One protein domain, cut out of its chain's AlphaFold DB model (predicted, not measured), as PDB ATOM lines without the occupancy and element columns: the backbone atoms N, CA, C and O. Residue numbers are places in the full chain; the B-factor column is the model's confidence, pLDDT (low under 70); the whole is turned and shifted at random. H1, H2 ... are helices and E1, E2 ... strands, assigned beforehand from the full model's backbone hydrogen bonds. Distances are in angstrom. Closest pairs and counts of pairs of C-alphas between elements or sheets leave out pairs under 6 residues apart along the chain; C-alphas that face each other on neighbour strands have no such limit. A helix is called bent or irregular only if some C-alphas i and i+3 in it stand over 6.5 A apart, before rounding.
ATOM      1  N   ARG A 136     -11.998 -22.028  49.293       82.00
ATOM      2  CA  ARG A 136     -12.084 -23.482  49.189       82.00
ATOM      3  C   ARG A 136     -10.706 -24.134  49.357       82.00
ATOM      4  O   ARG A 136      -9.885 -24.071  48.447       82.00
ATOM      5  N   PRO A 137     -10.422 -24.789  50.492       73.31
ATOM      6  CA  PRO A 137      -9.079 -25.292  50.786       73.31
ATOM      7  C   PRO A 137      -8.714 -26.588  50.041       73.31
ATOM      8  O   PRO A 137      -7.626 -27.119  50.248       73.31
ATOM      9  N   TRP A 138      -9.598 -27.112  49.187       78.88
ATOM     10  CA  TRP A 138      -9.373 -28.343  48.429       78.88
ATOM     11  C   TRP A 138     -10.128 -28.340  47.093       78.88
ATOM     12  O   TRP A 138     -11.277 -27.905  47.008       78.88
ATOM     13  N   TYR A 139      -9.516 -28.895  46.054       85.56
ATOM     14  CA  TYR A 139     -10.176 -29.257  44.801       85.56
ATOM     15  C   TYR A 139      -9.572 -30.576  44.307       85.56
ATOM     16  O   TYR A 139      -8.442 -30.909  44.653       85.56
ATOM     17  N   THR A 140     -10.308 -31.383  43.551       80.19
ATOM     18  CA  THR A 140      -9.768 -32.659  43.055       80.19
ATOM     19  C   THR A 140      -8.448 -32.411  42.314       80.19
ATOM     20  O   THR A 140      -8.377 -31.521  41.480       80.19
ATOM     21  N   GLY A 141      -7.375 -33.119  42.683       76.81
ATOM     22  CA  GLY A 141      -6.025 -32.912  42.128       76.81
ATOM     23  C   GLY A 141      -5.280 -31.635  42.565       76.81
ATOM     24  O   GLY A 141      -4.098 -31.520  42.269       76.81
ATOM     25  N   LEU A 142      -5.903 -30.735  43.340       79.00
ATOM     26  CA  LEU A 142      -5.252 -29.609  44.035       79.00
ATOM     27  C   LEU A 142      -5.528 -29.705  45.542       79.00
ATOM     28  O   LEU A 142      -6.628 -29.415  46.011       79.00
ATOM     29  N   HIS A 143      -4.544 -30.116  46.336       69.19
ATOM     30  CA  HIS A 143      -4.732 -30.306  47.777       69.19
ATOM     31  C   HIS A 143      -3.459 -30.019  48.568       69.19
ATOM     32  O   HIS A 143      -2.359 -30.048  48.033       69.19
ATOM     33  N   GLY A 144      -3.610 -29.759  49.868       61.78
ATOM     34  CA  GLY A 144      -2.482 -29.625  50.787       61.78
ATOM     35  C   GLY A 144      -1.647 -28.367  50.541       61.78
ATOM     36  O   GLY A 144      -2.167 -27.251  50.539       61.78
ATOM     37  N   LYS A 145      -0.329 -28.538  50.371       59.69
ATOM     38  CA  LYS A 145       0.660 -27.445  50.362       59.69
ATOM     39  C   LYS A 145       0.379 -26.387  49.284       59.69
ATOM     40  O   LYS A 145       0.557 -25.205  49.559       59.69
ATOM     41  N   GLN A 146      -0.135 -26.799  48.124       65.56
ATOM     42  CA  GLN A 146      -0.496 -25.932  46.996       65.56
ATOM     43  C   GLN A 146      -1.611 -24.938  47.356       65.56
ATOM     44  O   GLN A 146      -1.634 -23.824  46.850       65.56
ATOM     45  N   LEU A 147      -2.531 -25.320  48.249       64.81
ATOM     46  CA  LEU A 147      -3.678 -24.496  48.640       64.81
ATOM     47  C   LEU A 147      -3.510 -23.838  50.019       64.81
ATOM     48  O   LEU A 147      -4.278 -22.941  50.369       64.81
ATOM     49  N   ASN A 148      -2.505 -24.232  50.800       53.47
ATOM     50  CA  ASN A 148      -2.223 -23.620  52.101       53.47
ATOM     51  C   ASN A 148      -1.616 -22.212  51.977       53.47
ATOM     52  O   ASN A 148      -1.849 -21.379  52.847       53.47
ATOM     53  N   ALA A 149      -0.902 -21.923  50.884       51.53
ATOM     54  CA  ALA A 149      -0.371 -20.592  50.566       51.53
ATOM     55  C   ALA A 149      -1.287 -19.783  49.620       51.53
ATOM     56  O   ALA A 149      -0.855 -18.800  49.042       51.53
ATOM     57  N   ALA A 150      -2.550 -20.195  49.461       59.09
ATOM     58  CA  ALA A 150      -3.458 -19.799  48.377       59.09
ATOM     59  C   ALA A 150      -3.829 -18.317  48.238       59.09
ATOM     60  O   ALA A 150      -4.505 -17.964  47.270       59.09
ATOM     61  N   ILE A 151      -3.436 -17.466  49.179       63.56
ATOM     62  CA  ILE A 151      -3.758 -16.043  49.143       63.56
ATOM     63  C   ILE A 151      -2.460 -15.249  49.061       63.56
ATOM     64  O   ILE A 151      -1.739 -15.105  50.049       63.56
ATOM     65  N   GLY A 152      -2.175 -14.759  47.862       57.78
ATOM     66  CA  GLY A 152      -1.076 -13.862  47.554       57.78
ATOM     67  C   GLY A 152      -1.482 -12.402  47.677       57.78
ATOM     68  O   GLY A 152      -2.600 -12.056  48.071       57.78
ATOM     69  N   LYS A 153      -0.543 -11.522  47.334       60.25
ATOM     70  CA  LYS A 153      -0.840 -10.097  47.197       60.25
ATOM     71  C   LYS A 153      -1.651  -9.886  45.924       60.25
ATOM     72  O   LYS A 153      -1.333 -10.463  44.892       60.25
ATOM     73  N   LEU A 154      -2.661  -9.029  46.009       63.47
ATOM     74  CA  LEU A 154      -3.247  -8.418  44.821       63.47
ATOM     75  C   LEU A 154      -2.296  -7.324  44.341       63.47
ATOM     76  O   LEU A 154      -1.785  -6.561  45.168       63.47
ATOM     77  N   ALA A 155      -2.056  -7.249  43.037       58.34
ATOM     78  CA  ALA A 155      -1.171  -6.247  42.464       58.34
ATOM     79  C   ALA A 155      -1.849  -4.871  42.394       58.34
ATOM     80  O   ALA A 155      -1.170  -3.849  42.484       58.34
ATOM     81  N   ASN A 156      -3.181  -4.821  42.278       61.12
ATOM     82  CA  ASN A 156      -3.943  -3.571  42.255       61.12
ATOM     83  C   ASN A 156      -5.402  -3.740  42.731       61.12
ATOM     84  O   ASN A 156      -5.864  -4.810  43.126       61.12
ATOM     85  N   GLN A 157      -6.153  -2.641  42.720       65.44
ATOM     86  CA  GLN A 157      -7.539  -2.607  43.194       65.44
ATOM     87  C   GLN A 157      -8.535  -3.263  42.268       65.44
ATOM     88  O   GLN A 157      -9.579  -3.742  42.716       65.44
ATOM     89  N   PHE A 158      -8.266  -3.171  40.971       73.62
ATOM     90  CA  PHE A 158      -9.167  -3.695  39.976       73.62
ATOM     91  C   PHE A 158      -9.192  -5.223  40.079       73.62
ATOM     92  O   PHE A 158     -10.265  -5.814  40.011       73.62
ATOM     93  N   GLU A 159      -8.069  -5.840  40.456       79.94
ATOM     94  CA  GLU A 159      -8.029  -7.229  40.919       79.94
ATOM     95  C   GLU A 159      -8.875  -7.466  42.175       79.94
ATOM     96  O   GLU A 159      -9.645  -8.421  42.229       79.94
ATOM     97  N   GLY A 160      -8.833  -6.578  43.171       76.81
ATOM     98  CA  GLY A 160      -9.705  -6.678  44.350       76.81
ATOM     99  C   GLY A 160     -11.198  -6.622  44.005       76.81
ATOM    100  O   GLY A 160     -11.989  -7.418  44.519       76.81
ATOM    101  N   ARG A 161     -11.588  -5.719  43.095       80.38
ATOM    102  CA  ARG A 161     -12.950  -5.623  42.535       80.38
ATOM    103  C   ARG A 161     -13.337  -6.882  41.778       80.38
ATOM    104  O   ARG A 161     -14.420  -7.410  42.017       80.38
ATOM    105  N   ALA A 162     -12.453  -7.377  40.922       88.25
ATOM    106  CA  ALA A 162     -12.650  -8.625  40.207       88.25
ATOM    107  C   ALA A 162     -12.870  -9.781  41.189       88.25
ATOM    108  O   ALA A 162     -13.868 -10.484  41.086       88.25
ATOM    109  N   GLY A 163     -12.034  -9.914  42.219       89.38
ATOM    110  CA  GLY A 163     -12.214 -10.928  43.253       89.38
ATOM    111  C   GLY A 163     -13.563 -10.814  43.975       89.38
ATOM    112  O   GLY A 163     -14.266 -11.815  44.108       89.38
ATOM    113  N   ILE A 164     -13.982  -9.614  44.401       86.00
ATOM    114  CA  ILE A 164     -15.310  -9.408  45.015       86.00
ATOM    115  C   ILE A 164     -16.440  -9.764  44.045       86.00
ATOM    116  O   ILE A 164     -17.389 -10.434  44.456       86.00
ATOM    117  N   HIS A 165     -16.341  -9.367  42.776       90.56
ATOM    118  CA  HIS A 165     -17.311  -9.712  41.736       90.56
ATOM    119  C   HIS A 165     -17.460 -11.231  41.596       90.56
ATOM    120  O   HIS A 165     -18.567 -11.763  41.725       90.56
ATOM    121  N   LEU A 166     -16.338 -11.938  41.436       94.75
ATOM    122  CA  LEU A 166     -16.300 -13.396  41.337       94.75
ATOM    123  C   LEU A 166     -16.935 -14.059  42.572       94.75
ATOM    124  O   LEU A 166     -17.747 -14.974  42.440       94.75
ATOM    125  N   MET A 167     -16.624 -13.576  43.775       92.12
ATOM    126  CA  MET A 167     -17.126 -14.156  45.024       92.12
ATOM    127  C   MET A 167     -18.606 -13.855  45.287       92.12
ATOM    128  O   MET A 167     -19.369 -14.760  45.618       92.12
ATOM    129  N   LYS A 168     -19.021 -12.589  45.186       89.44
ATOM    130  CA  LYS A 168     -20.345 -12.136  45.640       89.44
ATOM    131  C   LYS A 168     -21.398 -12.150  44.545       89.44
ATOM    132  O   LYS A 168     -22.534 -12.524  44.818       89.44
ATOM    133  N   GLN A 169     -21.042 -11.736  43.331       90.69
ATOM    134  CA  GLN A 169     -22.003 -11.654  42.229       90.69
ATOM    135  C   GLN A 169     -22.098 -12.995  41.505       90.69
ATOM    136  O   GLN A 169     -23.189 -13.519  41.277       90.69
ATOM    137  N   GLU A 170     -20.951 -13.608  41.215       92.88
ATOM    138  CA  GLU A 170     -20.930 -14.898  40.526       92.88
ATOM    139  C   GLU A 170     -21.022 -16.102  41.468       92.88
ATOM    140  O   GLU A 170     -21.342 -17.206  41.021       92.88
ATOM    141  N   GLY A 171     -20.835 -15.896  42.776       92.31
ATOM    142  CA  GLY A 171     -20.930 -16.951  43.786       92.31
ATOM    143  C   GLY A 171     -19.830 -18.002  43.656       92.31
ATOM    144  O   GLY A 171     -20.082 -19.178  43.920       92.31
ATOM    145  N   ARG A 172     -18.644 -17.607  43.181       94.19
ATOM    146  CA  ARG A 172     -17.504 -18.510  43.014       94.19
ATOM    147  C   ARG A 172     -16.814 -18.786  44.335       94.19
ATOM    148  O   ARG A 172     -16.774 -17.944  45.232       94.19
ATOM    149  N   GLN A 173     -16.203 -19.961  44.409       92.62
ATOM    150  CA  GLN A 173     -15.295 -20.303  45.494       92.62
ATOM    151  C   GLN A 173     -13.854 -20.019  45.066       92.62
ATOM    152  O   GLN A 173     -13.445 -20.398  43.968       92.62
ATOM    153  N   MET A 174     -13.066 -19.365  45.917       87.56
ATOM    154  CA  MET A 174     -11.693 -18.967  45.586       87.56
ATOM    155  C   MET A 174     -10.713 -20.083  45.956       87.56
ATOM    156  O   MET A 174     -10.668 -20.490  47.125       87.56
ATOM    157  N   LEU A 175      -9.917 -20.565  44.989       86.94
ATOM    158  CA  LEU A 175      -8.848 -21.551  45.214       86.94
ATOM    159  C   LEU A 175      -7.482 -20.900  45.385       86.94
ATOM    160  O   LEU A 175      -6.787 -21.253  46.330       86.94
ATOM    161  N   LEU A 176      -7.115 -19.998  44.476       86.44
ATOM    162  CA  LEU A 176      -5.826 -19.311  44.444       86.44
ATOM    163  C   LEU A 176      -6.050 -17.853  44.029       86.44
ATOM    164  O   LEU A 176      -6.862 -17.588  43.138       86.44
ATOM    165  N   VAL A 177      -5.363 -16.928  44.699       83.69
ATOM    166  CA  VAL A 177      -5.511 -15.478  44.527       83.69
ATOM    167  C   VAL A 177      -4.132 -14.826  44.440       83.69
ATOM    168  O   VAL A 177      -3.351 -14.950  45.378       83.69
ATOM    169  N   GLY A 178      -3.878 -14.100  43.354       80.31
ATOM    170  CA  GLY A 178      -2.643 -13.380  43.047       80.31
ATOM    171  C   GLY A 178      -1.656 -14.201  42.211       80.31
ATOM    172  O   GLY A 178      -1.394 -15.360  42.542       80.31
ATOM    173  N   ASP A 179      -1.079 -13.563  41.180       81.25
ATOM    174  CA  ASP A 179      -0.038 -14.087  40.270       81.25
ATOM    175  C   ASP A 179       0.947 -15.013  40.990       81.25
ATOM    176  O   ASP A 179       1.006 -16.201  40.679       81.25
ATOM    177  N   ASP A 180       1.678 -14.490  41.980       75.94
ATOM    178  CA  ASP A 180       2.798 -15.211  42.594       75.94
ATOM    179  C   ASP A 180       2.352 -16.534  43.216       75.94
ATOM    180  O   ASP A 180       3.013 -17.562  43.093       75.94
ATOM    181  N   VAL A 181       1.186 -16.520  43.854       79.94
ATOM    182  CA  VAL A 181       0.645 -17.703  44.511       79.94
ATOM    183  C   VAL A 181       0.080 -18.686  43.504       79.94
ATOM    184  O   VAL A 181       0.252 -19.892  43.680       79.94
ATOM    185  N   VAL A 182      -0.577 -18.209  42.447       87.88
ATOM    186  CA  VAL A 182      -1.032 -19.082  41.362       87.88
ATOM    187  C   VAL A 182       0.171 -19.728  40.679       87.88
ATOM    188  O   VAL A 182       0.171 -20.937  40.453       87.88
ATOM    189  N   ARG A 183       1.219 -18.949  40.411       87.12
ATOM    190  CA  ARG A 183       2.479 -19.395  39.817       87.12
ATOM    191  C   ARG A 183       3.132 -20.488  40.651       87.12
ATOM    192  O   ARG A 183       3.402 -21.566  40.121       87.12
ATOM    193  N   ASP A 184       3.305 -20.246  41.946       83.25
ATOM    194  CA  ASP A 184       3.922 -21.197  42.869       83.25
ATOM    195  C   ASP A 184       3.060 -22.456  43.051       83.25
ATOM    196  O   ASP A 184       3.563 -23.581  42.979       83.25
ATOM    197  N   ALA A 185       1.748 -22.300  43.247       84.50
ATOM    198  CA  ALA A 185       0.834 -23.419  43.474       84.50
ATOM    199  C   ALA A 185       0.677 -24.319  42.243       84.50
ATOM    200  O   ALA A 185       0.514 -25.534  42.387       84.50
ATOM    201  N   LEU A 186       0.729 -23.733  41.043       87.44
ATOM    202  CA  LEU A 186       0.643 -24.454  39.776       87.44
ATOM    203  C   LEU A 186       2.014 -24.874  39.221       87.44
ATOM    204  O   LEU A 186       2.065 -25.518  38.173       87.44
ATOM    205  N   ASN A 187       3.112 -24.560  39.919       86.44
ATOM    206  CA  ASN A 187       4.484 -24.844  39.491       86.44
ATOM    207  C   ASN A 187       4.782 -24.321  38.068       86.44
ATOM    208  O   ASN A 187       5.325 -25.034  37.221       86.44
ATOM    209  N   ILE A 188       4.367 -23.083  37.791       85.56
ATOM    210  CA  ILE A 188       4.659 -22.392  36.531       85.56
ATOM    211  C   ILE A 188       6.108 -21.886  36.587       85.56
ATOM    212  O   ILE A 188       6.495 -21.183  37.519       85.56
ATOM    213  N   GLU A 189       6.916 -22.257  35.590       76.62
ATOM    214  CA  GLU A 189       8.350 -21.950  35.547       76.62
ATOM    215  C   GLU A 189       8.638 -20.441  35.646       76.62
ATOM    216  O   GLU A 189       8.165 -19.631  34.845       76.62
ATOM    217  N   SER A 190       9.473 -20.064  36.617       65.00
ATOM    218  CA  SER A 190       9.986 -18.702  36.785       65.00
ATOM    219  C   SER A 190      11.281 -18.480  35.999       65.00
ATOM    220  O   SER A 190      12.081 -19.400  35.858       65.00
ATOM    221  N   GLY A 191      11.547 -17.244  35.561       55.97
ATOM    222  CA  GLY A 191      12.837 -16.858  34.959       55.97
ATOM    223  C   GLY A 191      12.869 -16.839  33.428       55.97
ATOM    224  O   GLY A 191      13.867 -16.431  32.841       55.97
ATOM    225  N   LEU A 192      11.764 -17.201  32.773       56.38
ATOM    226  CA  LEU A 192      11.564 -16.956  31.345       56.38
ATOM    227  C   LEU A 192      11.055 -15.517  31.158       56.38
ATOM    228  O   LEU A 192      10.006 -15.149  31.696       56.38
ATOM    229  N   GLY A 193      11.810 -14.675  30.449       50.66
ATOM    230  CA  GLY A 193      11.427 -13.284  30.180       50.66
ATOM    231  C   GLY A 193      10.128 -13.153  29.364       50.66
ATOM    232  O   GLY A 193       9.650 -14.113  28.768       50.66
ATOM    233  N   GLY A 194       9.550 -11.947  29.317       52.53
ATOM    234  CA  GLY A 194       8.488 -11.610  28.355       52.53
ATOM    235  C   GLY A 194       7.123 -12.278  28.578       52.53
ATOM    236  O   GLY A 194       6.537 -12.798  27.637       52.53
ATOM    237  N   GLY A 195       6.596 -12.290  29.808       57.19
ATOM    238  CA  GLY A 195       5.242 -12.799  30.105       57.19
ATOM    239  C   GLY A 195       5.096 -14.329  30.082       57.19
ATOM    240  O   GLY A 195       4.077 -14.849  30.525       57.19
ATOM    241  N   LEU A 196       6.129 -15.055  29.645       58.50
ATOM    242  CA  LEU A 196       6.176 -16.520  29.583       58.50
ATOM    243  C   LEU A 196       6.256 -17.201  30.958       58.50
ATOM    244  O   LEU A 196       5.992 -18.392  31.058       58.50
ATOM    245  N   SER A 197       6.587 -16.446  32.005       66.56
ATOM    246  CA  SER A 197       6.649 -16.914  33.396       66.56
ATOM    247  C   SER A 197       5.487 -16.429  34.267       66.56
ATOM    248  O   SER A 197       5.434 -16.767  35.446       66.56
ATOM    249  N   LYS A 198       4.560 -15.630  33.721       81.94
ATOM    250  CA  LYS A 198       3.464 -15.037  34.498       81.94
ATOM    251  C   LYS A 198       2.262 -15.974  34.572       81.94
ATOM    252  O   LYS A 198       1.942 -16.655  33.593       81.94
ATOM    253  N   ALA A 199       1.597 -15.976  35.720       88.88
ATOM    254  CA  ALA A 199       0.388 -16.750  35.974       88.88
ATOM    255  C   ALA A 199      -0.877 -15.878  35.868       88.88
ATOM    256  O   ALA A 199      -0.755 -14.651  35.864       88.88
ATOM    257  N   PRO A 200      -2.070 -16.492  35.759       92.94
ATOM    258  CA  PRO A 200      -3.337 -15.798  35.962       92.94
ATOM    259  C   PRO A 200      -3.472 -15.270  37.393       92.94
ATOM    260  O   PRO A 200      -2.988 -15.915  38.322       92.94
ATOM    261  N   ASP A 201      -4.220 -14.185  37.585       91.50
ATOM    262  CA  ASP A 201      -4.511 -13.652  38.924       91.50
ATOM    263  C   ASP A 201      -5.370 -14.580  39.790       91.50
ATOM    264  O   ASP A 201      -5.195 -14.640  41.008       91.50
ATOM    265  N   PHE A 202      -6.323 -15.305  39.197       94.69
ATOM    266  CA  PHE A 202      -7.247 -16.145  39.958       94.69
ATOM    267  C   PHE A 202      -7.385 -17.556  39.404       94.69
ATOM    268  O   PHE A 202      -7.562 -17.773  38.203       94.69
ATOM    269  N   VAL A 203      -7.453 -18.513  40.334       94.12
ATOM    270  CA  VAL A 203      -8.039 -19.837  40.105       94.12
ATOM    271  C   VAL A 203      -9.257 -19.971  41.008       94.12
ATOM    272  O   VAL A 203      -9.166 -19.858  42.234       94.12
ATOM    273  N   THR A 204     -10.416 -20.206  40.403       95.31
ATOM    274  CA  THR A 204     -11.705 -20.254  41.106       95.31
ATOM    275  C   THR A 204     -12.493 -21.504  40.742       95.31
ATOM    276  O   THR A 204     -12.221 -22.143  39.728       95.31
ATOM    277  N   VAL A 205     -13.474 -21.853  41.575       94.50
ATOM    278  CA  VAL A 205     -14.472 -22.882  41.278       94.50
ATOM    279  C   VAL A 205     -15.813 -22.217  41.001       94.50
ATOM    280  O   VAL A 205     -16.319 -21.446  41.823       94.50
ATOM    281  N   THR A 206     -16.387 -22.520  39.841       94.50
ATOM    282  CA  THR A 206     -17.708 -22.047  39.421       94.50
ATOM    283  C   THR A 206     -18.822 -22.765  40.190       94.50
ATOM    284  O   THR A 206     -18.607 -23.799  40.825       94.50
ATOM    285  N   LYS A 207     -20.061 -22.261  40.096       90.56
ATOM    286  CA  LYS A 207     -21.248 -22.929  40.670       90.56
ATOM    287  C   LYS A 207     -21.456 -24.357  40.143       90.56
ATOM    288  O   LYS A 207     -22.045 -25.174  40.839       90.56
ATOM    289  N   GLY A 208     -20.949 -24.662  38.945       89.88
ATOM    290  CA  GLY A 208     -20.962 -26.001  38.350       89.88
ATOM    291  C   GLY A 208     -19.874 -26.940  38.882       89.88
ATOM    292  O   GLY A 208     -19.706 -28.028  38.340       89.88
ATOM    293  N   ASN A 209     -19.126 -26.531  39.914       92.50
ATOM    294  CA  ASN A 209     -17.999 -27.272  40.482       92.50
ATOM    295  C   ASN A 209     -16.886 -27.565  39.454       92.50
ATOM    296  O   ASN A 209     -16.287 -28.638  39.467       92.50
ATOM    297  N   LYS A 210     -16.617 -26.598  38.570       93.19
ATOM    298  CA  LYS A 210     -15.531 -26.628  37.584       93.19
ATOM    299  C   LYS A 210     -14.560 -25.473  37.809       93.19
ATOM    300  O   LYS A 210     -14.916 -24.477  38.433       93.19
ATOM    301  N   LEU A 211     -13.333 -25.612  37.322       94.12
ATOM    302  CA  LEU A 211     -12.293 -24.595  37.414       94.12
ATOM    303  C   LEU A 211     -12.540 -23.453  36.425       94.12
ATOM    304  O   LEU A 211     -12.972 -23.664  35.291       94.12
ATOM    305  N   ALA A 212     -12.197 -22.242  36.845       95.50
ATOM    306  CA  ALA A 212     -12.052 -21.090  35.970       95.50
ATOM    307  C   ALA A 212     -10.737 -20.371  36.278       95.50
ATOM    308  O   ALA A 212     -10.403 -20.159  37.451       95.50
ATOM    309  N   LEU A 213     -10.012 -20.014  35.217       95.88
ATOM    310  CA  LEU A 213      -8.824 -19.167  35.279       95.88
ATOM    311  C   LEU A 213      -9.211 -17.762  34.836       95.88
ATOM    312  O   LEU A 213      -9.787 -17.597  33.757       95.88
ATOM    313  N   SER A 214      -8.876 -16.767  35.647       96.88
ATOM    314  CA  SER A 214      -9.199 -15.375  35.350       96.88
ATOM    315  C   SER A 214      -7.950 -14.520  35.487       96.88
ATOM    316  O   SER A 214      -7.272 -14.571  36.510       96.88
ATOM    317  N   GLU A 215      -7.672 -13.734  34.455       95.75
ATOM    318  CA  GLU A 215      -6.659 -12.686  34.469       95.75
ATOM    319  C   GLU A 215      -7.347 -11.329  34.462       95.75
ATOM    320  O   GLU A 215      -8.299 -11.102  33.711       95.75
ATOM    321  N   VAL A 216      -6.852 -10.409  35.271       90.94
ATOM    322  CA  VAL A 216      -7.386  -9.065  35.389       90.94
ATOM    323  C   VAL A 216      -6.491  -8.106  34.627       90.94
ATOM    324  O   VAL A 216      -5.270  -8.091  34.769       90.94
ATOM    325  N   LYS A 217      -7.104  -7.264  33.799       87.25
ATOM    326  CA  LYS A 217      -6.397  -6.180  33.126       87.25
ATOM    327  C   LYS A 217      -7.150  -4.881  33.293       87.25
ATOM    328  O   LYS A 217      -8.339  -4.794  33.012       87.25
ATOM    329  N   GLN A 218      -6.418  -3.855  33.686       77.50
ATOM    330  CA  GLN A 218      -6.874  -2.475  33.670       77.50
ATOM    331  C   GLN A 218      -5.995  -1.653  32.726       77.50
ATOM    332  O   GLN A 218      -4.947  -2.110  32.271       77.50
ATOM    333  N   LEU A 219      -6.442  -0.441  32.404       68.19
ATOM    334  CA  LEU A 219      -5.609   0.526  31.697       68.19
ATOM    335  C   LEU A 219      -4.403   0.876  32.575       68.19
ATOM    336  O   LEU A 219      -4.545   1.531  33.603       68.19
ATOM    337  N   GLU A 220      -3.217   0.451  32.156       55.81
ATOM    338  CA  GLU A 220      -1.958   0.900  32.738       55.81
ATOM    339  C   GLU A 220      -1.494   2.146  31.967       55.81
ATOM    340  O   GLU A 220      -1.084   2.044  30.813       55.81
ATOM    341  N   ASN A 221      -1.548   3.318  32.614       44.12
ATOM    342  CA  ASN A 221      -1.117   4.636  32.114       44.12
ATOM    343  C   ASN A 221      -2.003   5.284  31.024       44.12
ATOM    344  O   ASN A 221      -2.009   4.893  29.859       44.12
ATOM    345  N   ILE A 222      -2.672   6.388  31.380       41.94
ATOM    346  CA  ILE A 222      -3.326   7.313  30.438       41.94
ATOM    347  C   ILE A 222      -2.252   8.275  29.894       41.94
ATOM    348  O   ILE A 222      -2.099   9.400  30.360       41.94
ATOM    349  N   GLY A 223      -1.445   7.803  28.944       37.81
ATOM    350  CA  GLY A 223      -0.551   8.643  28.140       37.81
ATOM    351  C   GLY A 223      -1.230   9.094  26.843       37.81
ATOM    352  O   GLY A 223      -2.133   8.422  26.355       37.81
ATOM    353  N   ALA A 224      -0.783  10.213  26.266       38.19
ATOM    354  CA  ALA A 224      -1.417  10.951  25.161       38.19
ATOM    355  C   ALA A 224      -1.725  10.169  23.858       38.19
ATOM    356  O   ALA A 224      -2.378  10.714  22.973       38.19
ATOM    357  N   ASN A 225      -1.327   8.899  23.747       45.09
ATOM    358  CA  ASN A 225      -1.702   8.009  22.653       45.09
ATOM    359  C   ASN A 225      -2.511   6.840  23.212       45.09
ATOM    360  O   ASN A 225      -1.974   5.851  23.701       45.09
ATOM    361  N   ASN A 226      -3.825   7.019  23.152       50.94
ATOM    362  CA  ASN A 226      -4.883   6.168  23.677       50.94
ATOM    363  C   ASN A 226      -4.862   4.762  23.037       50.94
ATOM    364  O   ASN A 226      -5.645   4.487  22.128       50.94
ATOM    365  N   SER A 227      -3.949   3.881  23.457       62.34
ATOM    366  CA  SER A 227      -3.801   2.556  22.849       62.34
ATOM    367  C   SER A 227      -4.702   1.487  23.464       62.34
ATOM    368  O   SER A 227      -4.908   0.496  22.796       62.34
ATOM    369  N   GLY A 228      -5.323   1.671  24.634       74.50
ATOM    370  CA  GLY A 228      -6.239   0.679  25.230       74.50
ATOM    371  C   GLY A 228      -5.547  -0.398  26.084       74.50
ATOM    372  O   GLY A 228      -4.339  -0.373  26.294       74.50
ATOM    373  N   ILE A 229      -6.321  -1.345  26.622       83.31
ATOM    374  CA  ILE A 229      -5.851  -2.433  27.492       83.31
ATOM    375  C   ILE A 229      -5.072  -3.475  26.687       83.31
ATOM    376  O   ILE A 229      -5.580  -4.030  25.710       83.31
ATOM    377  N   ASN A 230      -3.859  -3.800  27.136       84.62
ATOM    378  CA  ASN A 230      -3.052  -4.859  26.539       84.62
ATOM    379  C   ASN A 230      -3.504  -6.248  27.023       84.62
ATOM    380  O   ASN A 230      -3.055  -6.758  28.052       84.62
ATOM    381  N   VAL A 231      -4.370  -6.878  26.232       88.44
ATOM    382  CA  VAL A 231      -4.904  -8.223  26.490       88.44
ATOM    383  C   VAL A 231      -3.983  -9.352  26.019       88.44
ATOM    384  O   VAL A 231      -4.148 -10.484  26.460       88.44
ATOM    385  N   ASN A 232      -2.964  -9.076  25.196       87.06
ATOM    386  CA  ASN A 232      -2.032 -10.108  24.715       87.06
ATOM    387  C   ASN A 232      -1.270 -10.777  25.875       87.06
ATOM    388  O   ASN A 232      -1.098 -11.994  25.913       87.06
ATOM    389  N   ASN A 233      -0.873  -9.982  26.874       85.31
ATOM    390  CA  ASN A 233      -0.254 -10.507  28.093       85.31
ATOM    391  C   ASN A 233      -1.209 -11.433  28.856       85.31
ATOM    392  O   ASN A 233      -0.785 -12.490  29.319       85.31
ATOM    393  N   ALA A 234      -2.497 -11.080  28.911       89.88
ATOM    394  CA  ALA A 234      -3.501 -11.898  29.573       89.88
ATOM    395  C   ALA A 234      -3.696 -13.251  28.883       89.88
ATOM    396  O   ALA A 234      -3.753 -14.283  29.548       89.88
ATOM    397  N   VAL A 235      -3.710 -13.267  27.546       90.69
ATOM    398  CA  VAL A 235      -3.764 -14.510  26.763       90.69
ATOM    399  C   VAL A 235      -2.590 -15.428  27.121       90.69
ATOM    400  O   VAL A 235      -2.792 -16.624  27.328       90.69
ATOM    401  N   ASN A 236      -1.374 -14.886  27.248       89.25
ATOM    402  CA  ASN A 236      -0.192 -15.669  27.626       89.25
ATOM    403  C   ASN A 236      -0.267 -16.205  29.065       89.25
ATOM    404  O   ASN A 236       0.057 -17.368  29.293       89.25
ATOM    405  N   GLN A 237      -0.740 -15.400  30.018       90.56
ATOM    406  CA  GLN A 237      -0.925 -15.821  31.412       90.56
ATOM    407  C   GLN A 237      -1.944 -16.961  31.530       90.56
ATOM    408  O   GLN A 237      -1.665 -17.990  32.146       90.56
ATOM    409  N   LEU A 238      -3.094 -16.830  30.860       93.12
ATOM    410  CA  LEU A 238      -4.119 -17.875  30.803       93.12
ATOM    411  C   LEU A 238      -3.594 -19.159  30.144       93.12
ATOM    412  O   LEU A 238      -3.842 -20.253  30.649       93.12
ATOM    413  N   ARG A 239      -2.805 -19.035  29.069       91.25
ATOM    414  CA  ARG A 239      -2.098 -20.152  28.414       91.25
ATOM    415  C   ARG A 239      -1.150 -20.874  29.374       91.25
ATOM    416  O   ARG A 239      -1.156 -22.103  29.439       91.25
ATOM    417  N   ASN A 240      -0.369 -20.135  30.162       90.31
ATOM    418  CA  ASN A 240       0.535 -20.727  31.151       90.31
ATOM    419  C   ASN A 240      -0.239 -21.486  32.237       90.31
ATOM    420  O   ASN A 240       0.094 -22.634  32.536       90.31
ATOM    421  N   GLY A 241      -1.312 -20.885  32.766       91.69
ATOM    422  CA  GLY A 241      -2.207 -21.537  33.725       91.69
ATOM    423  C   GLY A 241      -2.827 -22.821  33.168       91.69
ATOM    424  O   GLY A 241      -2.809 -23.860  33.829       91.69
ATOM    425  N   MET A 242      -3.294 -22.793  31.918       91.19
ATOM    426  CA  MET A 242      -3.844 -23.971  31.240       91.19
ATOM    427  C   MET A 242      -2.813 -25.077  31.044       91.19
ATOM    428  O   MET A 242      -3.090 -26.241  31.344       91.19
ATOM    429  N   LYS A 243      -1.606 -24.734  30.585       90.12
ATOM    430  CA  LYS A 243      -0.506 -25.693  30.437       90.12
ATOM    431  C   LYS A 243      -0.163 -26.352  31.776       90.12
ATOM    432  O   LYS A 243       0.049 -27.564  31.813       90.12
ATOM    433  N   ALA A 244      -0.150 -25.586  32.865       90.19
ATOM    434  CA  ALA A 244       0.113 -26.108  34.201       90.19
ATOM    435  C   ALA A 244      -0.998 -27.052  34.687       90.19
ATOM    436  O   ALA A 244      -0.710 -28.187  35.073       90.19
ATOM    437  N   LEU A 245      -2.270 -26.654  34.570       89.75
ATOM    438  CA  LEU A 245      -3.403 -27.519  34.923       89.75
ATOM    439  C   LEU A 245      -3.447 -28.799  34.083       89.75
ATOM    440  O   LEU A 245      -3.786 -29.864  34.599       89.75
ATOM    441  N   ARG A 246      -3.048 -28.740  32.808       89.69
ATOM    442  CA  ARG A 246      -2.904 -29.935  31.966       89.69
ATOM    443  C   ARG A 246      -1.876 -30.908  32.519       89.69
ATOM    444  O   ARG A 246      -2.165 -32.097  32.598       89.69
ATOM    445  N   ASN A 247      -0.705 -30.417  32.913       88.25
ATOM    446  CA  ASN A 247       0.347 -31.258  33.489       88.25
ATOM    447  C   ASN A 247      -0.093 -31.903  34.818       88.25
ATOM    448  O   ASN A 247       0.449 -32.930  35.212       88.25
ATOM    449  N   MET A 248      -1.106 -31.332  35.476       87.75
ATOM    450  CA  MET A 248      -1.751 -31.876  36.676       87.75
ATOM    451  C   MET A 248      -2.973 -32.764  36.380       87.75
ATOM    452  O   MET A 248      -3.642 -33.197  37.313       87.75
ATOM    453  N   ASN A 249      -3.288 -33.046  35.111       89.12
ATOM    454  CA  ASN A 249      -4.499 -33.758  34.673       89.12
ATOM    455  C   ASN A 249      -5.827 -33.074  35.064       89.12
ATOM    456  O   ASN A 249      -6.864 -33.726  35.140       89.12
ATOM    457  N   LEU A 250      -5.816 -31.755  35.264       90.12
ATOM    458  CA  LEU A 250      -6.995 -30.936  35.597       90.12
ATOM    459  C   LEU A 250      -7.544 -30.165  34.403       90.12
ATOM    460  O   LEU A 250      -8.404 -29.297  34.521       90.12
ATOM    461  N   ALA A 251      -7.042 -30.505  33.226       88.12
ATOM    462  CA  ALA A 251      -7.393 -29.867  31.985       88.12
ATOM    463  C   ALA A 251      -8.908 -29.892  31.689       88.12
ATOM    464  O   ALA A 251      -9.517 -28.871  31.382       88.12
ATOM    465  N   SER A 252      -9.521 -31.070  31.816       87.94
ATOM    466  CA  SER A 252     -10.953 -31.313  31.582       87.94
ATOM    467  C   SER A 252     -11.868 -30.719  32.658       87.94
ATOM    468  O   SER A 252     -13.100 -30.777  32.552       87.94
ATOM    469  N   ASP A 253     -11.275 -30.166  33.711       90.69
ATOM    470  CA  ASP A 253     -11.986 -29.501  34.785       90.69
ATOM    471  C   ASP A 253     -12.118 -28.003  34.577       90.69
ATOM    472  O   ASP A 253     -12.926 -27.387  35.266       90.69
ATOM    473  N   VAL A 254     -11.416 -27.422  33.604       91.81
ATOM    474  CA  VAL A 254     -11.561 -26.007  33.267       91.81
ATOM    475  C   VAL A 254     -12.810 -25.792  32.418       91.81
ATOM    476  O   VAL A 254     -12.925 -26.303  31.308       91.81
ATOM    477  N   GLU A 255     -13.751 -25.014  32.947       90.81
ATOM    478  CA  GLU A 255     -14.958 -24.575  32.237       90.81
ATOM    479  C   GLU A 255     -14.708 -23.270  31.474       90.81
ATOM    480  O   GLU A 255     -15.262 -23.079  30.393       90.81
ATOM    481  N   ARG A 256     -13.919 -22.347  32.045       92.00
ATOM    482  CA  ARG A 256     -13.794 -20.973  31.532       92.00
ATOM    483  C   ARG A 256     -12.386 -20.417  31.654       92.00
ATOM    484  O   ARG A 256     -11.695 -20.638  32.648       92.00
ATOM    485  N   LEU A 257     -12.031 -19.629  30.646       95.44
ATOM    486  CA  LEU A 257     -10.882 -18.737  30.629       95.44
ATOM    487  C   LEU A 257     -11.398 -17.319  30.488       95.44
ATOM    488  O   LEU A 257     -12.249 -17.061  29.636       95.44
ATOM    489  N   GLU A 258     -10.918 -16.421  31.336       96.94
ATOM    490  CA  GLU A 258     -11.519 -15.102  31.466       96.94
ATOM    491  C   GLU A 258     -10.474 -14.006  31.509       96.94
ATOM    492  O   GLU A 258      -9.483 -14.102  32.233       96.94
ATOM    493  N   VAL A 259     -10.747 -12.938  30.768       95.94
ATOM    494  CA  VAL A 259     -10.087 -11.652  30.971       95.94
ATOM    495  C   VAL A 259     -11.117 -10.710  31.574       95.94
ATOM    496  O   VAL A 259     -12.168 -10.461  30.980       95.94
ATOM    497  N   ILE A 260     -10.827 -10.219  32.773       95.44
ATOM    498  CA  ILE A 260     -11.679  -9.283  33.501       95.44
ATOM    499  C   ILE A 260     -11.151  -7.877  33.238       95.44
ATOM    500  O   ILE A 260      -9.975  -7.602  33.481       95.44
ATOM    501  N   VAL A 261     -12.012  -6.998  32.727       89.62
ATOM    502  CA  VAL A 261     -11.654  -5.637  32.297       89.62
ATOM    503  C   VAL A 261     -12.684  -4.614  32.770       89.62
ATOM    504  O   VAL A 261     -13.836  -4.980  33.016       89.62
ATOM    505  N   PRO A 262     -12.312  -3.328  32.907       84.12
ATOM    506  CA  PRO A 262     -13.274  -2.273  33.170       84.12
ATOM    507  C   PRO A 262     -14.326  -2.221  32.067       84.12
ATOM    508  O   PRO A 262     -14.010  -2.349  30.881       84.12
ATOM    509  N   LYS A 263     -15.576  -1.986  32.452       82.25
ATOM    510  CA  LYS A 263     -16.670  -1.830  31.494       82.25
ATOM    511  C   LYS A 263     -16.382  -0.756  30.441       82.25
ATOM    512  O   LYS A 263     -16.043   0.379  30.771       82.25
ATOM    513  N   GLY A 264     -16.572  -1.107  29.168       78.56
ATOM    514  CA  GLY A 264     -16.339  -0.213  28.034       78.56
ATOM    515  C   GLY A 264     -14.860   0.020  27.716       78.56
ATOM    516  O   GLY A 264     -14.539   0.938  26.957       78.56
ATOM    517  N   ALA A 265     -13.951  -0.776  28.289       80.56
ATOM    518  CA  ALA A 265     -12.537  -0.674  27.982       80.56
ATOM    519  C   ALA A 265     -12.259  -0.954  26.500       80.56
ATOM    520  O   ALA A 265     -12.736  -1.926  25.917       80.56
ATOM    521  N   LYS A 266     -11.421  -0.107  25.897       85.12
ATOM    522  CA  LYS A 266     -10.849  -0.360  24.571       85.12
ATOM    523  C   LYS A 266      -9.627  -1.250  24.714       85.12
ATOM    524  O   LYS A 266      -8.889  -1.096  25.684       85.12
ATOM    525  N   PHE A 267      -9.386  -2.131  23.751       87.44
ATOM    526  CA  PHE A 267      -8.204  -2.992  23.734       87.44
ATOM    527  C   PHE A 267      -7.125  -2.437  22.813       87.44
ATOM    528  O   PHE A 267      -7.424  -1.794  21.808       87.44
ATOM    529  N   ALA A 268      -5.874  -2.690  23.185       84.88
ATOM    530  CA  ALA A 268      -4.718  -2.351  22.374       84.88
ATOM    531  C   ALA A 268      -4.450  -3.380  21.295       84.88
ATOM    532  O   ALA A 268      -4.522  -4.578  21.549       84.88
ATOM    533  N   GLY A 269      -4.054  -2.894  20.120       84.44
ATOM    534  CA  GLY A 269      -3.753  -3.732  18.967       84.44
ATOM    535  C   GLY A 269      -5.013  -4.271  18.298       84.44
ATOM    536  O   GLY A 269      -6.056  -3.623  18.283       84.44
ATOM    537  N   ASP A 270      -4.893  -5.460  17.720       89.44
ATOM    538  CA  ASP A 270      -5.921  -6.077  16.884       89.44
ATOM    539  C   ASP A 270      -6.914  -6.926  17.692       89.44
ATOM    540  O   ASP A 270      -7.193  -8.074  17.361       89.44
ATOM    541  N   TYR A 271      -7.424  -6.382  18.797       91.12
ATOM    542  CA  TYR A 271      -8.321  -7.102  19.699       91.12
ATOM    543  C   TYR A 271      -9.662  -6.393  19.856       91.12
ATOM    544  O   TYR A 271      -9.746  -5.166  19.887       91.12
ATOM    545  N   GLY A 272     -10.723  -7.180  20.016       90.88
ATOM    546  CA  GLY A 272     -12.068  -6.679  20.274       90.88
ATOM    547  C   GLY A 272     -12.914  -7.655  21.081       90.88
ATOM    548  O   GLY A 272     -12.451  -8.722  21.486       90.88
ATOM    549  N   ILE A 273     -14.175  -7.288  21.297       92.81
ATOM    550  CA  ILE A 273     -15.168  -8.127  21.972       92.81
ATOM    551  C   ILE A 273     -16.291  -8.422  20.983       92.81
ATOM    552  O   ILE A 273     -16.833  -7.503  20.367       92.81
ATOM    553  N   LYS A 274     -16.673  -9.693  20.861       92.00
ATOM    554  CA  LYS A 274     -17.868 -10.118  20.128       92.00
ATOM    555  C   LYS A 274     -18.593 -11.193  20.922       92.00
ATOM    556  O   LYS A 274     -17.975 -12.160  21.355       92.00
ATOM    557  N   ASP A 275     -19.889 -10.992  21.149       92.50
ATOM    558  CA  ASP A 275     -20.757 -11.918  21.891       92.50
ATOM    559  C   ASP A 275     -20.211 -12.299  23.286       92.50
ATOM    560  O   ASP A 275     -20.411 -13.409  23.775       92.50
ATOM    561  N   GLY A 276     -19.499 -11.369  23.936       93.06
ATOM    562  CA  GLY A 276     -18.878 -11.575  25.251       93.06
ATOM    563  C   GLY A 276     -17.554 -12.346  25.233       93.06
ATOM    564  O   GLY A 276     -17.050 -12.698  26.298       93.06
ATOM    565  N   TYR A 277     -16.970 -12.600  24.060       95.31
ATOM    566  CA  TYR A 277     -15.682 -13.276  23.908       95.31
ATOM    567  C   TYR A 277     -14.641 -12.381  23.242       95.31
ATOM    568  O   TYR A 277     -14.967 -11.496  22.447       95.31
ATOM    569  N   LEU A 278     -13.376 -12.636  23.571       94.81
ATOM    570  CA  LEU A 278     -12.237 -11.954  22.975       94.81
ATOM    571  C   LEU A 278     -12.075 -12.408  21.521       94.81
ATOM    572  O   LEU A 278     -12.029 -13.610  21.247       94.81
ATOM    573  N   ILE A 279     -11.953 -11.457  20.599       94.62
ATOM    574  CA  ILE A 279     -11.695 -11.714  19.178       94.62
ATOM    575  C   ILE A 279     -10.424 -11.013  18.709       94.62
ATOM    576  O   ILE A 279     -10.035  -9.982  19.261       94.62
ATOM    577  N   GLU A 280      -9.831 -11.547  17.648       93.38
ATOM    578  CA  GLU A 280      -8.919 -10.805  16.779       93.38
ATOM    579  C   GLU A 280      -9.757  -9.944  15.820       93.38
ATOM    580  O   GLU A 280     -10.620 -10.468  15.109       93.38
ATOM    581  N   PHE A 281      -9.576  -8.622  15.835       86.44
ATOM    582  CA  PHE A 281     -10.472  -7.694  15.137       86.44
ATOM    583  C   PHE A 281     -10.340  -7.803  13.610       86.44
ATOM    584  O   PHE A 281     -11.357  -7.828  12.914       86.44
ATOM    585  N   SER A 282      -9.121  -7.955  13.087       89.19
ATOM    586  CA  SER A 282      -8.853  -8.065  11.649       89.19
ATOM    587  C   SER A 282      -9.421  -9.338  11.024       89.19
ATOM    588  O   SER A 282      -9.909  -9.302   9.894       89.19
ATOM    589  N   SER A 283      -9.386 -10.463  11.746       91.38
ATOM    590  CA  SER A 283      -9.865 -11.756  11.244       91.38
ATOM    591  C   SER A 283     -11.288 -12.094  11.689       91.38
ATOM    592  O   SER A 283     -11.912 -13.000  11.130       91.38
ATOM    593  N   GLY A 284     -11.804 -11.400  12.707       88.88
ATOM    594  CA  GLY A 284     -13.091 -11.674  13.343       88.88
ATOM    595  C   GLY A 284     -13.144 -13.009  14.094       88.88
ATOM    596  O   GLY A 284     -14.235 -13.437  14.484       88.88
ATOM    597  N   LYS A 285     -12.006 -13.694  14.271       93.00
ATOM    598  CA  LYS A 285     -11.937 -15.005  14.925       93.00
ATOM    599  C   LYS A 285     -11.898 -14.858  16.439       93.00
ATOM    600  O   LYS A 285     -11.130 -14.064  16.977       93.00
ATOM    601  N   THR A 286     -12.681 -15.683  17.125       92.62
ATOM    602  CA  THR A 286     -12.627 -15.805  18.583       92.62
ATOM    603  C   THR A 286     -11.300 -16.405  19.019       92.62
ATOM    604  O   THR A 286     -10.871 -17.433  18.496       92.62
ATOM    605  N   ILE A 287     -10.658 -15.761  19.992       91.38
ATOM    606  CA  ILE A 287      -9.402 -16.229  20.565       91.38
ATOM    607  C   ILE A 287      -9.672 -17.476  21.408       91.38
ATOM    608  O   ILE A 287     -10.508 -17.482  22.318       91.38
ATOM    609  N   GLU A 288      -8.925 -18.533  21.111       89.00
ATOM    610  CA  GLU A 288      -8.987 -19.820  21.794       89.00
ATOM    611  C   GLU A 288      -7.600 -20.255  22.270       89.00
ATOM    612  O   GLU A 288      -6.586 -20.028  21.603       89.00
ATOM    613  N   ILE A 289      -7.559 -20.912  23.427       85.44
ATOM    614  CA  ILE A 289      -6.336 -21.500  23.971       85.44
ATOM    615  C   ILE A 289      -6.328 -22.998  23.642       85.44
ATOM    616  O   ILE A 289      -7.120 -23.776  24.172       85.44
ATOM    617  N   LYS A 290      -5.441 -23.394  22.717       74.06
ATOM    618  CA  LYS A 290      -5.434 -24.722  22.074       74.06
ATOM    619  C   LYS A 290      -4.539 -25.765  22.726       74.06
ATOM    620  O   LYS A 290      -4.409 -26.836  22.143       74.06
ATOM    621  N   GLU A 291      -3.874 -25.498  23.852       66.25
ATOM    622  CA  GLU A 291      -2.798 -26.370  24.360       66.25
ATOM    623  C   GLU A 291      -3.256 -27.757  24.880       66.25
ATOM    624  O   GLU A 291      -2.930 -28.142  25.998       66.25
ATOM    625  N   GLY A 292      -3.940 -28.569  24.069       53.88
ATOM    626  CA  GLY A 292      -4.403 -29.923  24.382       53.88
ATOM    627  C   GLY A 292      -5.882 -30.029  24.766       53.88
ATOM    628  O   GLY A 292      -6.248 -30.975  25.458       53.88
ATOM    629  N   PHE A 293      -6.729 -29.083  24.349       63.28
ATOM    630  CA  PHE A 293      -8.103 -28.943  24.849       63.28
ATOM    631  C   PHE A 293      -9.135 -28.781  23.732       63.28
ATOM    632  O   PHE A 293      -8.825 -28.255  22.664       63.28
ATOM    633  N   LYS A 294     -10.391 -29.173  23.999       59.84
ATOM    634  CA  LYS A 294     -11.535 -28.773  23.166       59.84
ATOM    635  C   LYS A 294     -11.820 -27.286  23.401       59.84
ATOM    636  O   LYS A 294     -12.334 -26.942  24.456       59.84
ATOM    637  N   ASN A 295     -11.474 -26.458  22.415       65.25
ATOM    638  CA  ASN A 295     -11.923 -25.084  22.147       65.25
ATOM    639  C   ASN A 295     -12.465 -24.314  23.367       65.25
ATOM    640  O   ASN A 295     -13.663 -24.036  23.444       65.25
ATOM    641  N   VAL A 296     -11.594 -23.964  24.318       81.94
ATOM    642  CA  VAL A 296     -11.974 -23.032  25.387       81.94
ATOM    643  C   VAL A 296     -11.701 -21.616  24.895       81.94
ATOM    644  O   VAL A 296     -10.548 -21.213  24.710       81.94
ATOM    645  N   PHE A 297     -12.779 -20.880  24.638       91.50
ATOM    646  CA  PHE A 297     -12.722 -19.477  24.249       91.50
ATOM    647  C   PHE A 297     -12.479 -18.585  25.462       91.50
ATOM    648  O   PHE A 297     -12.938 -18.876  26.569       91.50
ATOM    649  N   ILE A 298     -11.784 -17.473  25.236       94.50
ATOM    650  CA  ILE A 298     -11.547 -16.478  26.280       94.50
ATOM    651  C   ILE A 298     -12.774 -15.575  26.379       94.50
ATOM    652  O   ILE A 298     -13.062 -14.790  25.474       94.50
ATOM    653  N   LYS A 299     -13.508 -15.690  27.484       96.00
ATOM    654  CA  LYS A 299     -14.633 -14.813  27.803       96.00
ATOM    655  C   LYS A 299     -14.108 -13.481  28.337       96.00
ATOM    656  O   LYS A 299     -13.184 -13.448  29.148       96.00
ATOM    657  N   VAL A 300     -14.724 -12.387  27.913       95.38
ATOM    658  CA  VAL A 300     -14.472 -11.063  28.482       95.38
ATOM    659  C   VAL A 300     -15.539 -10.777  29.528       95.38
ATOM    660  O   VAL A 300     -16.737 -10.887  29.258       95.38
ATOM    661  N   VAL A 301     -15.102 -10.443  30.737       94.56
ATOM    662  CA  VAL A 301     -15.983 -10.061  31.840       94.56
ATOM    663  C   VAL A 301     -15.763  -8.583  32.121       94.56
ATOM    664  O   VAL A 301     -14.702  -8.177  32.586       94.56
ATOM    665  N   GLU A 302     -16.771  -7.779  31.805       86.81
ATOM    666  CA  GLU A 302     -16.760  -6.338  32.032       86.81
ATOM    667  C   GLU A 302     -17.356  -6.004  33.404       86.81
ATOM    668  O   GLU A 302     -18.506  -6.368  33.672       86.81
ATOM    669  N   ILE A 303     -16.595  -5.302  34.253       80.50
ATOM    670  CA  ILE A 303     -17.009  -4.906  35.617       80.50
ATOM    671  C   ILE A 303     -16.732  -3.438  35.950       80.50
ATOM    672  O   ILE A 303     -15.983  -2.759  35.210       80.50
TER     673      ILE A 303
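Overview. This is residues 136 to 303 of the 303 residues of an uncharacterized protein of Polyangium fumosum (UniProt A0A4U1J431). A strongly twisted sheet of five strands forms the core, with H4 and the short helix H3 over one face and H2 over the other. A small two-stranded hairpin, E5 and E6, packs on edge strand E7, while the short helix H1 lies toward the opposite edge, by E1. The printed part has 168 residues, with four named helices and seven named strands in the order H1, H2, E1, H3, E2, E3, H4, E4, E5, E6, E7. The sheet is mixed, in the order E1, E2, E3, E4, E7, and the class is mixed, helices and strands, though the 78 residues in named elements are under half. The whole is compact, with a radius of gyration of the C-alphas of 15.2 A and spans of 47 by 35 by 33 A.

Along the chain. H1 is residues 145 to 148, beginning at C-alpha 145 at (0.660, -27.445, 50.362). H2, residues 157 to 169, measures 17.1 A; it is neither bent nor irregular, but only just: C-alphas 166 and 169 are 6.0 A apart. E1 is residues 173 to 177, H3 residues 179 to 185, and E2 residues 202 to 205. E3, residues 211 to 216, measures 16.4 A. H4, residues 232 to 247, is the longest helix at 23.0 A, beginning at C-alpha 232 at (-2.032, -10.108, 24.715). E4, residues 254 to 261, measures 20.4 A. E5 is residues 271 to 274 and E6 residues 277 to 280. E7, residues 296 to 302, measures 18.6 A and ends at C-alpha 302 at (-16.760, -6.338, 32.032).

Arrangement. In the large sheet, edge strand E1 and E2 are antiparallel, with N 205 and O 173 2.8 A apart, within hydrogen-bond range. E2 and E3 form an antiparallel hairpin, with N 202 and O 214 at 2.9 A. E3 and E4 are parallel, with N 255 and O 211 at 2.8 A. E4 and edge strand E7 are parallel, with N 299 and O 257 at 2.8 A. E3, H4 and E4 make a strand-helix-strand unit, two parallel neighbour strands joined through a helix, with a right-handed crossover. H4 is on the sheet at a height of 9.4 A, over E3 and E4, and runs along the strands, at 19 degrees to E3 on the local plane; its closest C-alphas to E3 are Ala 234 and Glu 215, 5.9 A apart. H3 is on the same face, at a height of 7.6 A. H3 and H4 are close but not clearly touching, with the C-alphas of Arg 183 and Gly 241 8.0 A apart, at a shallow tilt of 9 degrees, the same way. H2 is on the opposite face, giving three layers, helices on both faces of a sheet; its closest C-alphas to E3 are Glu 159 and Val 216, 5.9 A apart. H1 only grazes the sheet with residues 146 to 148 and touches H3, where the C-alphas of Gln 146 and Ala 185 are 4.5 A apart. E5 and E6 form an antiparallel hairpin, with N 274 and O 277 at 2.9 A. The closest C-alphas of E6 and E7, Tyr 277 and Lys 299, are 4.3 A apart. In H2, H3 and H4 every O i to N i+4 pair is within hydrogen-bond range; H1 is too short for one.

Size, cuts and confidence. The C-alphas farthest apart, of Gly 144 and Ala 224, are 48.0 A apart. The printed part has no cut. The links H3 to E2, E3 to H4 and E6 to E7 are long; in the second, residues 217 to 231, C-alphas lie 9 to 28 A from the mean of the C-alphas. Mean pLDDT of the printed part is 81.6, with residues 143 to 157, 190 to 197, 219 to 227 and 291 to 295 under 70.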